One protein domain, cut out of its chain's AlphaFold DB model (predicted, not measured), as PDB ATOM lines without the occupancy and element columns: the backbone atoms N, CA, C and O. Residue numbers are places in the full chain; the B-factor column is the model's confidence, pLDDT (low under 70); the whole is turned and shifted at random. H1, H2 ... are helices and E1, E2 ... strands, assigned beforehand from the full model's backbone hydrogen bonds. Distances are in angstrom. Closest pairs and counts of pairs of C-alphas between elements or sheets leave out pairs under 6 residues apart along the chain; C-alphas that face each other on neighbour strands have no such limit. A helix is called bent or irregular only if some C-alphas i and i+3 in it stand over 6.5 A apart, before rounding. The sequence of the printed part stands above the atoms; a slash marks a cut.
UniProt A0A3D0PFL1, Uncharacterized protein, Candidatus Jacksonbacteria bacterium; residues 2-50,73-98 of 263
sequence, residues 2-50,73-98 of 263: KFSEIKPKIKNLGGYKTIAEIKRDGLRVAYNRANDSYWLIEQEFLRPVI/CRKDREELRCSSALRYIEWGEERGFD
ATOM      1  N   LYS A   2      89.506   2.072 120.666       84.75
ATOM      2  CA  LYS A   2      89.809   2.184 122.099       84.75
ATOM      3  C   LYS A   2      89.528   3.611 122.567       84.75
ATOM      4  O   LYS A   2      89.763   4.567 121.836       84.75
ATOM      5  N   PHE A   3      89.029   3.771 123.793       88.31
ATOM      6  CA  PHE A   3      88.725   5.100 124.337       88.31
ATOM      7  C   PHE A   3      89.960   6.014 124.355       88.31
ATOM      8  O   PHE A   3      89.854   7.188 124.019       88.31
ATOM      9  N   SER A   4      91.137   5.462 124.664       88.06
ATOM     10  CA  SER A   4      92.419   6.178 124.658       88.06
ATOM     11  C   SER A   4      92.763   6.816 123.307       88.06
ATOM     12  O   SER A   4      93.341   7.895 123.288       88.06
ATOM     13  N   GLU A   5      92.375   6.188 122.194       88.88
ATOM     14  CA  GLU A   5      92.652   6.674 120.834       88.88
ATOM     15  C   GLU A   5      91.768   7.874 120.468       88.88
ATOM     16  O   GLU A   5      92.208   8.797 119.786       88.88
ATOM     17  N   ILE A   6      90.512   7.874 120.924       92.38
ATOM     18  CA  ILE A   6      89.533   8.913 120.572       92.38
ATOM     19  C   ILE A   6      89.479  10.054 121.573       92.38
ATOM     20  O   ILE A   6      89.093  11.161 121.203       92.38
ATOM     21  N   LYS A   7      89.877   9.808 122.826       91.44
ATOM     22  CA  LYS A   7      89.827  10.775 123.928       91.44
ATOM     23  C   LYS A   7      90.390  12.156 123.552       91.44
ATOM     24  O   LYS A   7      89.684  13.130 123.800       91.44
ATOM     25  N   PRO A   8      91.565  12.282 122.898       92.31
ATOM     26  CA  PRO A   8      92.125  13.591 122.536       92.31
ATOM     27  C   PRO A   8      91.295  14.352 121.492       92.31
ATOM     28  O   PRO A   8      91.420  15.566 121.353       92.31
ATOM     29  N   LYS A   9      90.452  13.640 120.737       94.00
ATOM     30  CA  LYS A   9      89.615  14.197 119.673       94.00
ATOM     31  C   LYS A   9      88.188  14.526 120.140       94.00
ATOM     32  O   LYS A   9      87.435  15.101 119.353       94.00
ATOM     33  N   ILE A  10      87.803  14.188 121.377       95.62
ATOM     34  CA  ILE A  10      86.479  14.519 121.932       95.62
ATOM     35  C   ILE A  10      86.474  15.977 122.411       95.62
ATOM     36  O   ILE A  10      87.160  16.319 123.370       95.62
ATOM     37  N   LYS A  11      85.684  16.841 121.764       94.94
ATOM     38  CA  LYS A  11      85.703  18.298 122.000       94.94
ATOM     39  C   LYS A  11      85.077  18.729 123.321       94.94
ATOM     40  O   LYS A  11      85.510  19.712 123.908       94.94
ATOM     41  N   ASN A  12      84.084  17.993 123.798       94.38
ATOM     42  CA  ASN A  12      83.308  18.319 124.991       94.38
ATOM     43  C   ASN A  12      83.354  17.190 126.035       94.38
ATOM     44  O   ASN A  12      82.340  16.877 126.656       94.38
ATOM     45  N   LEU A  13      84.528  16.565 126.202       92.62
ATOM     46  CA  LEU A  13      84.709  15.384 127.052       92.62
ATOM     47  C   LEU A  13      84.373  15.629 128.531       92.62
ATOM     48  O   LEU A  13      83.941  14.705 129.209       92.62
ATOM     49  N   GLY A  14      84.592  16.841 129.045       88.62
ATOM     50  CA  GLY A  14      84.406  17.131 130.468       88.62
ATOM     51  C   GLY A  14      85.264  16.224 131.364       88.62
ATOM     52  O   GLY A  14      86.436  15.987 131.075       88.62
ATOM     53  N   GLY A  15      84.669  15.714 132.448       90.56
ATOM     54  CA  GLY A  15      85.341  14.871 133.448       90.56
ATOM     55  C   GLY A  15      85.328  13.362 133.174       90.56
ATOM     56  O   GLY A  15      85.834  12.601 133.999       90.56
ATOM     57  N   TYR A  16      84.757  12.909 132.053       93.12
ATOM     58  CA  TYR A  16      84.580  11.480 131.779       93.12
ATOM     59  C   TYR A  16      85.907  10.751 131.539       93.12
ATOM     60  O   TYR A  16      86.745  11.162 130.727       93.12
ATOM     61  N   LYS A  17      86.078   9.611 132.213       92.00
ATOM     62  CA  LYS A  17      87.278   8.766 132.132       92.00
ATOM     63  C   LYS A  17      87.053   7.498 131.318       92.00
ATOM     64  O   LYS A  17      88.031   6.912 130.855       92.00
ATOM     65  N   THR A  18      85.801   7.082 131.119       93.19
ATOM     66  CA  THR A  18      85.467   5.864 130.367       93.19
ATOM     67  C   THR A  18      84.219   6.021 129.492       93.19
ATOM     68  O   THR A  18      83.332   6.827 129.762       93.19
ATOM     69  N   ILE A  19      84.099   5.189 128.446       93.00
ATOM     70  CA  ILE A  19      82.878   5.113 127.615       93.00
ATOM     71  C   ILE A  19      81.675   4.615 128.430       93.00
ATOM     72  O   ILE A  19      80.538   4.964 128.120       93.00
ATOM     73  N   ALA A  20      81.908   3.789 129.453       93.62
ATOM     74  CA  ALA A  20      80.843   3.265 130.300       93.62
ATOM     75  C   ALA A  20      80.166   4.379 131.114       93.62
ATOM     76  O   ALA A  20      78.940   4.415 131.155       93.62
ATOM     77  N   GLU A  21      80.943   5.311 131.678       94.62
ATOM     78  CA  GLU A  21      80.414   6.505 132.360       94.62
ATOM     79  C   GLU A  21      79.590   7.369 131.400       94.62
ATOM     80  O   GLU A  21      78.435   7.665 131.682       94.62
ATOM     81  N   ILE A  22      80.135   7.667 130.213       94.88
ATOM     82  CA  ILE A  22      79.437   8.440 129.171       94.88
ATOM     83  C   ILE A  22      78.077   7.803 128.846       94.88
ATOM     84  O   ILE A  22      77.059   8.485 128.773       94.88
ATOM     85  N   LYS A  23      78.039   6.479 128.647       94.75
ATOM     86  CA  LYS A  23      76.795   5.773 128.313       94.75
ATOM     87  C   LYS A  23      75.796   5.741 129.468       94.75
ATOM     88  O   LYS A  23      74.600   5.768 129.180       94.75
ATOM     89  N   ARG A  24      76.276   5.643 130.714       95.31
ATOM     90  CA  ARG A  24      75.451   5.639 131.932       95.31
ATOM     91  C   ARG A  24      74.688   6.953 132.080       95.31
ATOM     92  O   ARG A  24      73.507   6.918 132.394       95.31
ATOM     93  N   ASP A  25      75.322   8.061 131.716       94.00
ATOM     94  CA  ASP A  25      74.724   9.399 131.759       94.00
ATOM     95  C   ASP A  25      73.881   9.715 130.506       94.00
ATOM     96  O   ASP A  25      73.565  10.865 130.216       94.00
ATOM     97  N   GLY A  26      73.529   8.698 129.709       95.00
ATOM     98  CA  GLY A  26      72.687   8.863 128.522       95.00
ATOM     99  C   GLY A  26      73.388   9.505 127.321       95.00
ATOM    100  O   GLY A  26      72.744   9.763 126.304       95.00
ATOM    101  N   LEU A  27      74.705   9.722 127.375       96.56
ATOM    102  CA  LEU A  27      75.476  10.309 126.282       96.56
ATOM    103  C   LEU A  27      75.986   9.235 125.308       96.56
ATOM    104  O   LEU A  27      76.112   8.038 125.606       96.56
ATOM    105  N   ARG A  28      76.294   9.665 124.088       95.75
ATOM    106  CA  ARG A  28      76.938   8.867 123.043       95.75
ATOM    107  C   ARG A  28      78.073   9.665 122.425       95.75
ATOM    108  O   ARG A  28      77.963  10.870 122.238       95.75
ATOM    109  N   VAL A  29      79.151   8.963 122.086       95.56
ATOM    110  CA  VAL A  29      80.276   9.545 121.353       95.56
ATOM    111  C   VAL A  29      79.931   9.529 119.863       95.56
ATOM    112  O   VAL A  29      79.912   8.469 119.238       95.56
ATOM    113  N   ALA A  30      79.615  10.694 119.309       95.00
ATOM    114  CA  ALA A  30      79.290  10.897 117.906       95.00
ATOM    115  C   ALA A  30      80.519  11.402 117.143       95.00
ATOM    116  O   ALA A  30      81.160  12.370 117.550       95.00
ATOM    117  N   TYR A  31      80.846  10.751 116.028       94.69
ATOM    118  CA  TYR A  31      81.904  11.207 115.133       94.69
ATOM    119  C   TYR A  31      81.386  12.308 114.203       94.69
ATOM    120  O   TYR A  31      80.376  12.128 113.519       94.69
ATOM    121  N   ASN A  32      82.107  13.424 114.141       92.75
ATOM    122  CA  ASN A  32      81.834  14.538 113.251       92.75
ATOM    123  C   ASN A  32      82.892  14.608 112.143       92.75
ATOM    124  O   ASN A  32      84.055  14.942 112.377       92.75
ATOM    125  N   ARG A  33      82.452  14.337 110.910       89.31
ATOM    126  CA  ARG A  33      83.301  14.351 109.710       89.31
ATOM    127  C   ARG A  33      83.802  15.741 109.324       89.31
ATOM    128  O   ARG A  33      84.816  15.826 108.646       89.31
ATOM    129  N   ALA A  34      83.115  16.816 109.716       86.38
ATOM    130  CA  ALA A  34      83.444  18.169 109.259       86.38
ATOM    131  C   ALA A  34      84.823  18.654 109.739       86.38
ATOM    132  O   ALA A  34      85.408  19.541 109.129       86.38
ATOM    133  N   ASN A  35      85.329  18.098 110.838       87.94
ATOM    134  CA  ASN A  35      86.592  18.501 111.453       87.94
ATOM    135  C   ASN A  35      87.336  17.331 112.118       87.94
ATOM    136  O   ASN A  35      88.094  17.560 113.060       87.94
ATOM    137  N   ASP A  36      87.068  16.096 111.675       91.94
ATOM    138  CA  ASP A  36      87.640  14.857 112.219       91.94
ATOM    139  C   ASP A  36      87.650  14.807 113.764       91.94
ATOM    140  O   ASP A  36      88.669  14.551 114.410       91.94
ATOM    141  N   SER A  37      86.503  15.107 114.378       94.56
ATOM    142  CA  SER A  37      86.375  15.198 115.837       94.56
ATOM    143  C   SER A  37      85.244  14.343 116.385       94.56
ATOM    144  O   SER A  37      84.416  13.817 115.642       94.56
ATOM    145  N   TYR A  38      85.207  14.203 117.705       96.06
ATOM    146  CA  TYR A  38      84.151  13.495 118.410       96.06
ATOM    147  C   TYR A  38      83.424  14.435 119.364       96.06
ATOM    148  O   TYR A  38      84.014  15.359 119.928       96.06
ATOM    149  N   TRP A  39      82.141  14.170 119.558       96.62
ATOM    150  CA  TRP A  39      81.271  14.938 120.436       96.62
ATOM    151  C   TRP A  39      80.459  13.997 121.306       96.62
ATOM    152  O   TRP A  39      79.946  12.986 120.834       96.62
ATOM    153  N   LEU A  40      80.341  14.331 122.582       97.06
ATOM    154  CA  LEU A  40      79.340  13.753 123.458       97.06
ATOM    155  C   LEU A  40      78.009  14.421 123.139       97.06
ATOM    156  O   LEU A  40      77.937  15.647 123.117       97.06
ATOM    157  N   ILE A  41      76.987  13.622 122.861       97.38
ATOM    158  CA  ILE A  41      75.625  14.079 122.574       97.38
ATOM    159  C   ILE A  41      74.658  13.151 123.301       97.38
ATOM    160  O   ILE A  41      74.868  11.936 123.334       97.38
ATOM    161  N   GLU A  42      73.597  13.707 123.871       97.06
ATOM    162  CA  GLU A  42      72.519  12.959 124.505       97.06
ATOM    163  C   GLU A  42      71.867  12.021 123.485       97.06
ATOM    164  O   GLU A  42      71.511  12.412 122.370       97.06
ATOM    165  N   GLN A  43      71.708  10.753 123.860       95.50
ATOM    166  CA  GLN A  43      71.181   9.721 122.973       95.50
ATOM    167  C   GLN A  43      69.797  10.085 122.417       95.50
ATOM    168  O   GLN A  43      69.514   9.757 121.266       95.50
ATOM    169  N   GLU A  44      68.960  10.764 123.207       94.62
ATOM    170  CA  GLU A  44      67.611  11.189 122.806       94.62
ATOM    171  C   GLU A  44      67.600  12.146 121.600       94.62
ATOM    172  O   GLU A  44      66.632  12.163 120.831       94.62
ATOM    173  N   PHE A  45      68.691  12.887 121.378       95.56
ATOM    174  CA  PHE A  45      68.826  13.832 120.268       95.56
ATOM    175  C   PHE A  45      69.505  13.227 119.037       95.56
ATOM    176  O   PHE A  45      69.698  13.919 118.041       95.56
ATOM    177  N   LEU A  46      69.876  11.945 119.071       94.88
ATOM    178  CA  LEU A  46      70.486  11.257 117.937       94.88
ATOM    179  C   LEU A  46      69.467  10.346 117.257       94.88
ATOM    180  O   LEU A  46      69.116   9.282 117.774       94.88
ATOM    181  N   ARG A  47      69.044  10.722 116.050       93.25
ATOM    182  CA  ARG A  47      68.098   9.943 115.242       93.25
ATOM    183  C   ARG A  47      68.824   9.176 114.137       93.25
ATOM    184  O   ARG A  47      69.726   9.742 113.524       93.25
ATOM    185  N   PRO A  48      68.480   7.906 113.877       93.81
ATOM    186  CA  PRO A  48      69.061   7.163 112.764       93.81
ATOM    187  C   PRO A  48      68.676   7.800 111.421       93.81
ATOM    188  O   PRO A  48      67.568   8.317 111.258       93.81
ATOM    189  N   VAL A  49      69.601   7.755 110.464       94.19
ATOM    190  CA  VAL A  49      69.376   8.215 109.091       94.19
ATOM    191  C   VAL A  49      70.023   7.240 108.116       94.19
ATOM    192  O   VAL A  49      71.158   6.812 108.328       94.19
ATOM    193  N   ILE A  50      69.320   6.909 107.038       95.00
ATOM    194  CA  ILE A  50      69.880   6.125 105.937       95.00
ATOM    195  C   ILE A  50      70.551   7.095 104.975       95.00
ATOM    196  O   ILE A  50      69.887   7.969 104.415       95.00
ATOM    197  N   CYS A  73      67.007  18.000 117.810       92.25
ATOM    198  CA  CYS A  73      66.518  18.388 119.120       92.25
ATOM    199  C   CYS A  73      65.447  19.474 118.983       92.25
ATOM    200  O   CYS A  73      65.676  20.492 118.333       92.25
ATOM    201  N   ARG A  74      64.289  19.252 119.616       91.44
ATOM    202  CA  ARG A  74      63.159  20.196 119.620       91.44
ATOM    203  C   ARG A  74      63.158  21.152 120.816       91.44
ATOM    204  O   ARG A  74      62.322  22.049 120.846       91.44
ATOM    205  N   LYS A  75      64.076  20.955 121.766       93.25
ATOM    206  CA  LYS A  75      64.252  21.820 122.935       93.25
ATOM    207  C   LYS A  75      64.855  23.157 122.503       93.25
ATOM    208  O   LYS A  75      65.705  23.204 121.606       93.25
ATOM    209  N   ASP A  76      64.403  24.234 123.126       92.69
ATOM    210  CA  ASP A  76      64.994  25.559 122.974       92.69
ATOM    211  C   ASP A  76      66.283  25.667 123.819       92.69
ATOM    212  O   ASP A  76      66.594  24.809 124.647       92.69
ATOM    213  N   ARG A  77      67.081  26.721 123.604       90.50
ATOM    214  CA  ARG A  77      68.382  26.889 124.285       90.50
ATOM    215  C   ARG A  77      68.283  26.869 125.805       90.50
ATOM    216  O   ARG A  77      69.144  26.294 126.461       90.50
ATOM    217  N   GLU A  78      67.227  27.472 126.339       91.75
ATOM    218  CA  GLU A  78      66.970  27.547 127.777       91.75
ATOM    219  C   GLU A  78      66.826  26.159 128.411       91.75
ATOM    220  O   GLU A  78      67.355  25.900 129.489       91.75
ATOM    221  N   GLU A  79      66.191  25.232 127.697       93.94
ATOM    222  CA  GLU A  79      66.016  23.840 128.116       93.94
ATOM    223  C   GLU A  79      67.290  23.001 127.926       93.94
ATOM    224  O   GLU A  79      67.442  21.941 128.530       93.94
ATOM    225  N   LEU A  80      68.207  23.460 127.071       93.81
ATOM    226  CA  LEU A  80      69.492  22.819 126.797       93.81
ATOM    227  C   LEU A  80      70.628  23.366 127.669       93.81
ATOM    228  O   LEU A  80      71.785  22.980 127.465       93.81
ATOM    229  N   ARG A  81      70.334  24.235 128.645       91.19
ATOM    230  CA  ARG A  81      71.333  24.753 129.590       91.19
ATOM    231  C   ARG A  81      72.132  23.601 130.203       91.19
ATOM    232  O   ARG A  81      71.579  22.594 130.633       91.19
ATOM    233  N   CYS A  82      73.456  23.746 130.196       87.75
ATOM    234  CA  CYS A  82      74.418  22.752 130.689       87.75
ATOM    235  C   CYS A  82      74.454  21.400 129.937       87.75
ATOM    236  O   CYS A  82      75.242  20.529 130.313       87.75
ATOM    237  N   SER A  83      73.693  21.224 128.852       93.88
ATOM    238  CA  SER A  83      73.724  20.003 128.035       93.88
ATOM    239  C   SER A  83      74.966  19.915 127.142       93.88
ATOM    240  O   SER A  83      75.632  20.906 126.822       93.88
ATOM    241  N   SER A  84      75.287  18.700 126.705       94.94
ATOM    242  CA  SER A  84      76.323  18.455 125.703       94.94
ATOM    243  C   SER A  84      75.872  18.869 124.302       94.94
ATOM    244  O   SER A  84      76.693  19.369 123.530       94.94
ATOM    245  N   ALA A  85      74.579  18.721 124.004       95.94
ATOM    246  CA  ALA A  85      73.942  19.229 122.794       95.94
ATOM    247  C   ALA A  85      74.126  20.737 122.597       95.94
ATOM    248  O   ALA A  85      74.451  21.155 121.487       95.94
ATOM    249  N   LEU A  86      73.972  21.547 123.651       96.19
ATOM    250  CA  LEU A  86      74.152  22.999 123.550       96.19
ATOM    251  C   LEU A  86      75.566  23.357 123.083       96.19
ATOM    252  O   LEU A  86      75.711  24.109 122.127       96.19
ATOM    253  N   ARG A  87      76.594  22.715 123.652       95.94
ATOM    254  CA  ARG A  87      77.995  22.913 123.231       95.94
ATOM    255  C   ARG A  87      78.224  22.567 121.757       95.94
ATOM    256  O   ARG A  87      79.044  23.187 121.087       95.94
ATOM    257  N   TYR A  88      77.522  21.554 121.245       96.06
ATOM    258  CA  TYR A  88      77.593  21.176 119.832       96.06
ATOM    259  C   TYR A  88      76.892  22.188 118.918       96.06
ATOM    260  O   TYR A  88      77.391  22.481 117.829       96.06
ATOM    261  N   ILE A  89      75.760  22.738 119.365       95.81
ATOM    262  CA  ILE A  89      75.034  23.808 118.672       95.81
ATOM    263  C   ILE A  89      75.895  25.076 118.609       95.81
ATOM    264  O   ILE A  89      76.107  25.599 117.518       95.81
ATOM    265  N   GLU A  90      76.449  25.518 119.737       95.69
ATOM    266  CA  GLU A  90      77.313  26.707 119.824       95.69
ATOM    267  C   GLU A  90      78.515  26.588 118.882       95.69
ATOM    268  O   GLU A  90      78.785  27.487 118.088       95.69
ATOM    269  N   TRP A  91      79.168  25.423 118.855       95.56
ATOM    270  CA  TRP A  91      80.234  25.158 117.891       95.56
ATOM    271  C   TRP A  91      79.766  25.260 116.431       95.56
ATOM    272  O   TRP A  91      80.494  25.759 115.575       95.56
ATOM    273  N   GLY A  92      78.560  24.786 116.111       94.50
ATOM    274  CA  GLY A  92      77.997  24.914 114.764       94.50
ATOM    275  C   GLY A  92      77.774  26.372 114.345       94.50
ATOM    276  O   GLY A  92      77.970  26.718 113.179       94.50
ATOM    277  N   GLU A  93      77.424  27.231 115.296       95.62
ATOM    278  CA  GLU A  93      77.195  28.668 115.097       95.62
ATOM    279  C   GLU A  93      78.498  29.450 114.963       95.62
ATOM    280  O   GLU A  93      78.624  30.301 114.083       95.62
ATOM    281  N   GLU A  94      79.523  29.085 115.736       95.94
ATOM    282  CA  GLU A  94      80.891  29.574 115.532       95.94
ATOM    283  C   GLU A  94      81.395  29.264 114.111       95.94
ATOM    284  O   GLU A  94      82.176  30.021 113.533       95.94
ATOM    285  N   ARG A  95      80.926  28.161 113.511       94.56
ATOM    286  CA  ARG A  95      81.212  27.778 112.115       94.56
ATOM    287  C   ARG A  95      80.265  28.409 111.090       94.56
ATOM    288  O   ARG A  95      80.437  28.173 109.893       94.56
ATOM    289  N   GLY A  96      79.280  29.191 111.528       95.00
ATOM    290  CA  GLY A  96      78.300  29.861 110.675       95.00
ATOM    291  C   GLY A  96      77.288  28.922 110.011       95.00
ATOM    292  O   GLY A  96      76.754  29.250 108.948       95.00
ATOM    293  N   PHE A  97      77.045  27.727 110.564       93.56
ATOM    294  CA  PHE A  97      76.066  26.785 110.006       93.56
ATOM    295  C   PHE A  97      74.624  27.282 110.129       93.56
ATOM    296  O   PHE A  97      73.818  27.028 109.232       93.56
ATOM    297  N   ASP A  98      74.329  28.033 111.182       95.50
ATOM    298  CA  ASP A  98      73.082  28.760 111.413       95.50
ATOM    299  C   ASP A  98      72.806  29.803 110.319       95.50
ATOM    300  O   ASP A  98      71.668  29.961 109.885       95.50
TER     301      ASP A  98
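What this domain is: This is residues 2 to 50 and 73 to 98 of the 263 residues of an uncharacterized protein of Candidatus Jacksonbacteria bacterium (UniProt A0A3D0PFL1). A hairpin of two strands, E1 and E2, makes the middle, with H4 packed on E2 on one side and H1 and H2 toward the other side. E3 leads away from the far end of E2, and H3 lies beyond the first turn of H4. The printed part has 75 residues, with four named helices and three named strands in the order H1 H2 E1 E2 E3 H3 H4, a mixed class; the sheet, E1 - E2, is antiparallel. The whole is compact, with a radius of gyration of the C-alphas of 12.5 A and spans of 33 by 29 by 25 A.

How they stand to each other: E1, residues 27 to 32, and E2, residues 37 to 42, form a hairpin at 147 degrees; N 30 and O 39 are within hydrogen-bond range at 2.8 A. H4, residues 84 to 94, comes closest to E2 at the C-alphas of Ala 85 and Ile 41, 5.4 A. The closest C-alphas of H1, residues 3 to 9, and E2 are Lys 9 and Ser 37, 5.1 A; those of H2, residues 19 to 24, and E1 are Ile 22 and Arg 28, 6.6 A. H1 and H2 are close but not clearly touching and about perpendicular, 86 degrees. H3, residues 77 to 80, is close to but not clearly touching H4, with Leu 80 and Leu 86 C-alphas 5.7 A apart. E3, residues 46 to 50, pairs with no named strand and meets E2 only through their link. Every O i to N i+4 pair is within range in H2 and H4; H1 has 1 of 3, with 2 of 4 O i to N i+3 pairs, and H3 is too short for such a pair.

Where its parts are: E2 measures 16.5 A, H4 15.7 A, E1 15.1 A and E3 13.1 A. H1, 10.3 A, begins at C-alpha 3 (88.725, 5.100, 124.337) and is irregular: C-alphas 5 and 8 are 7.1 A apart. H2 measures 8.6 A and H3 4.9 A. H4 ends at C-alpha 94 (80.891, 29.574, 115.532).

The domain as a whole: The C-alphas farthest apart, of Lys 2 and Glu 78, are 34.6 A apart. Residues 51 to 72 are not printed, and C-alphas 50 and 73 are 18.3 A apart across this cut. Of the links printed whole, none is long. No printed residue is under 70 in pLDDT.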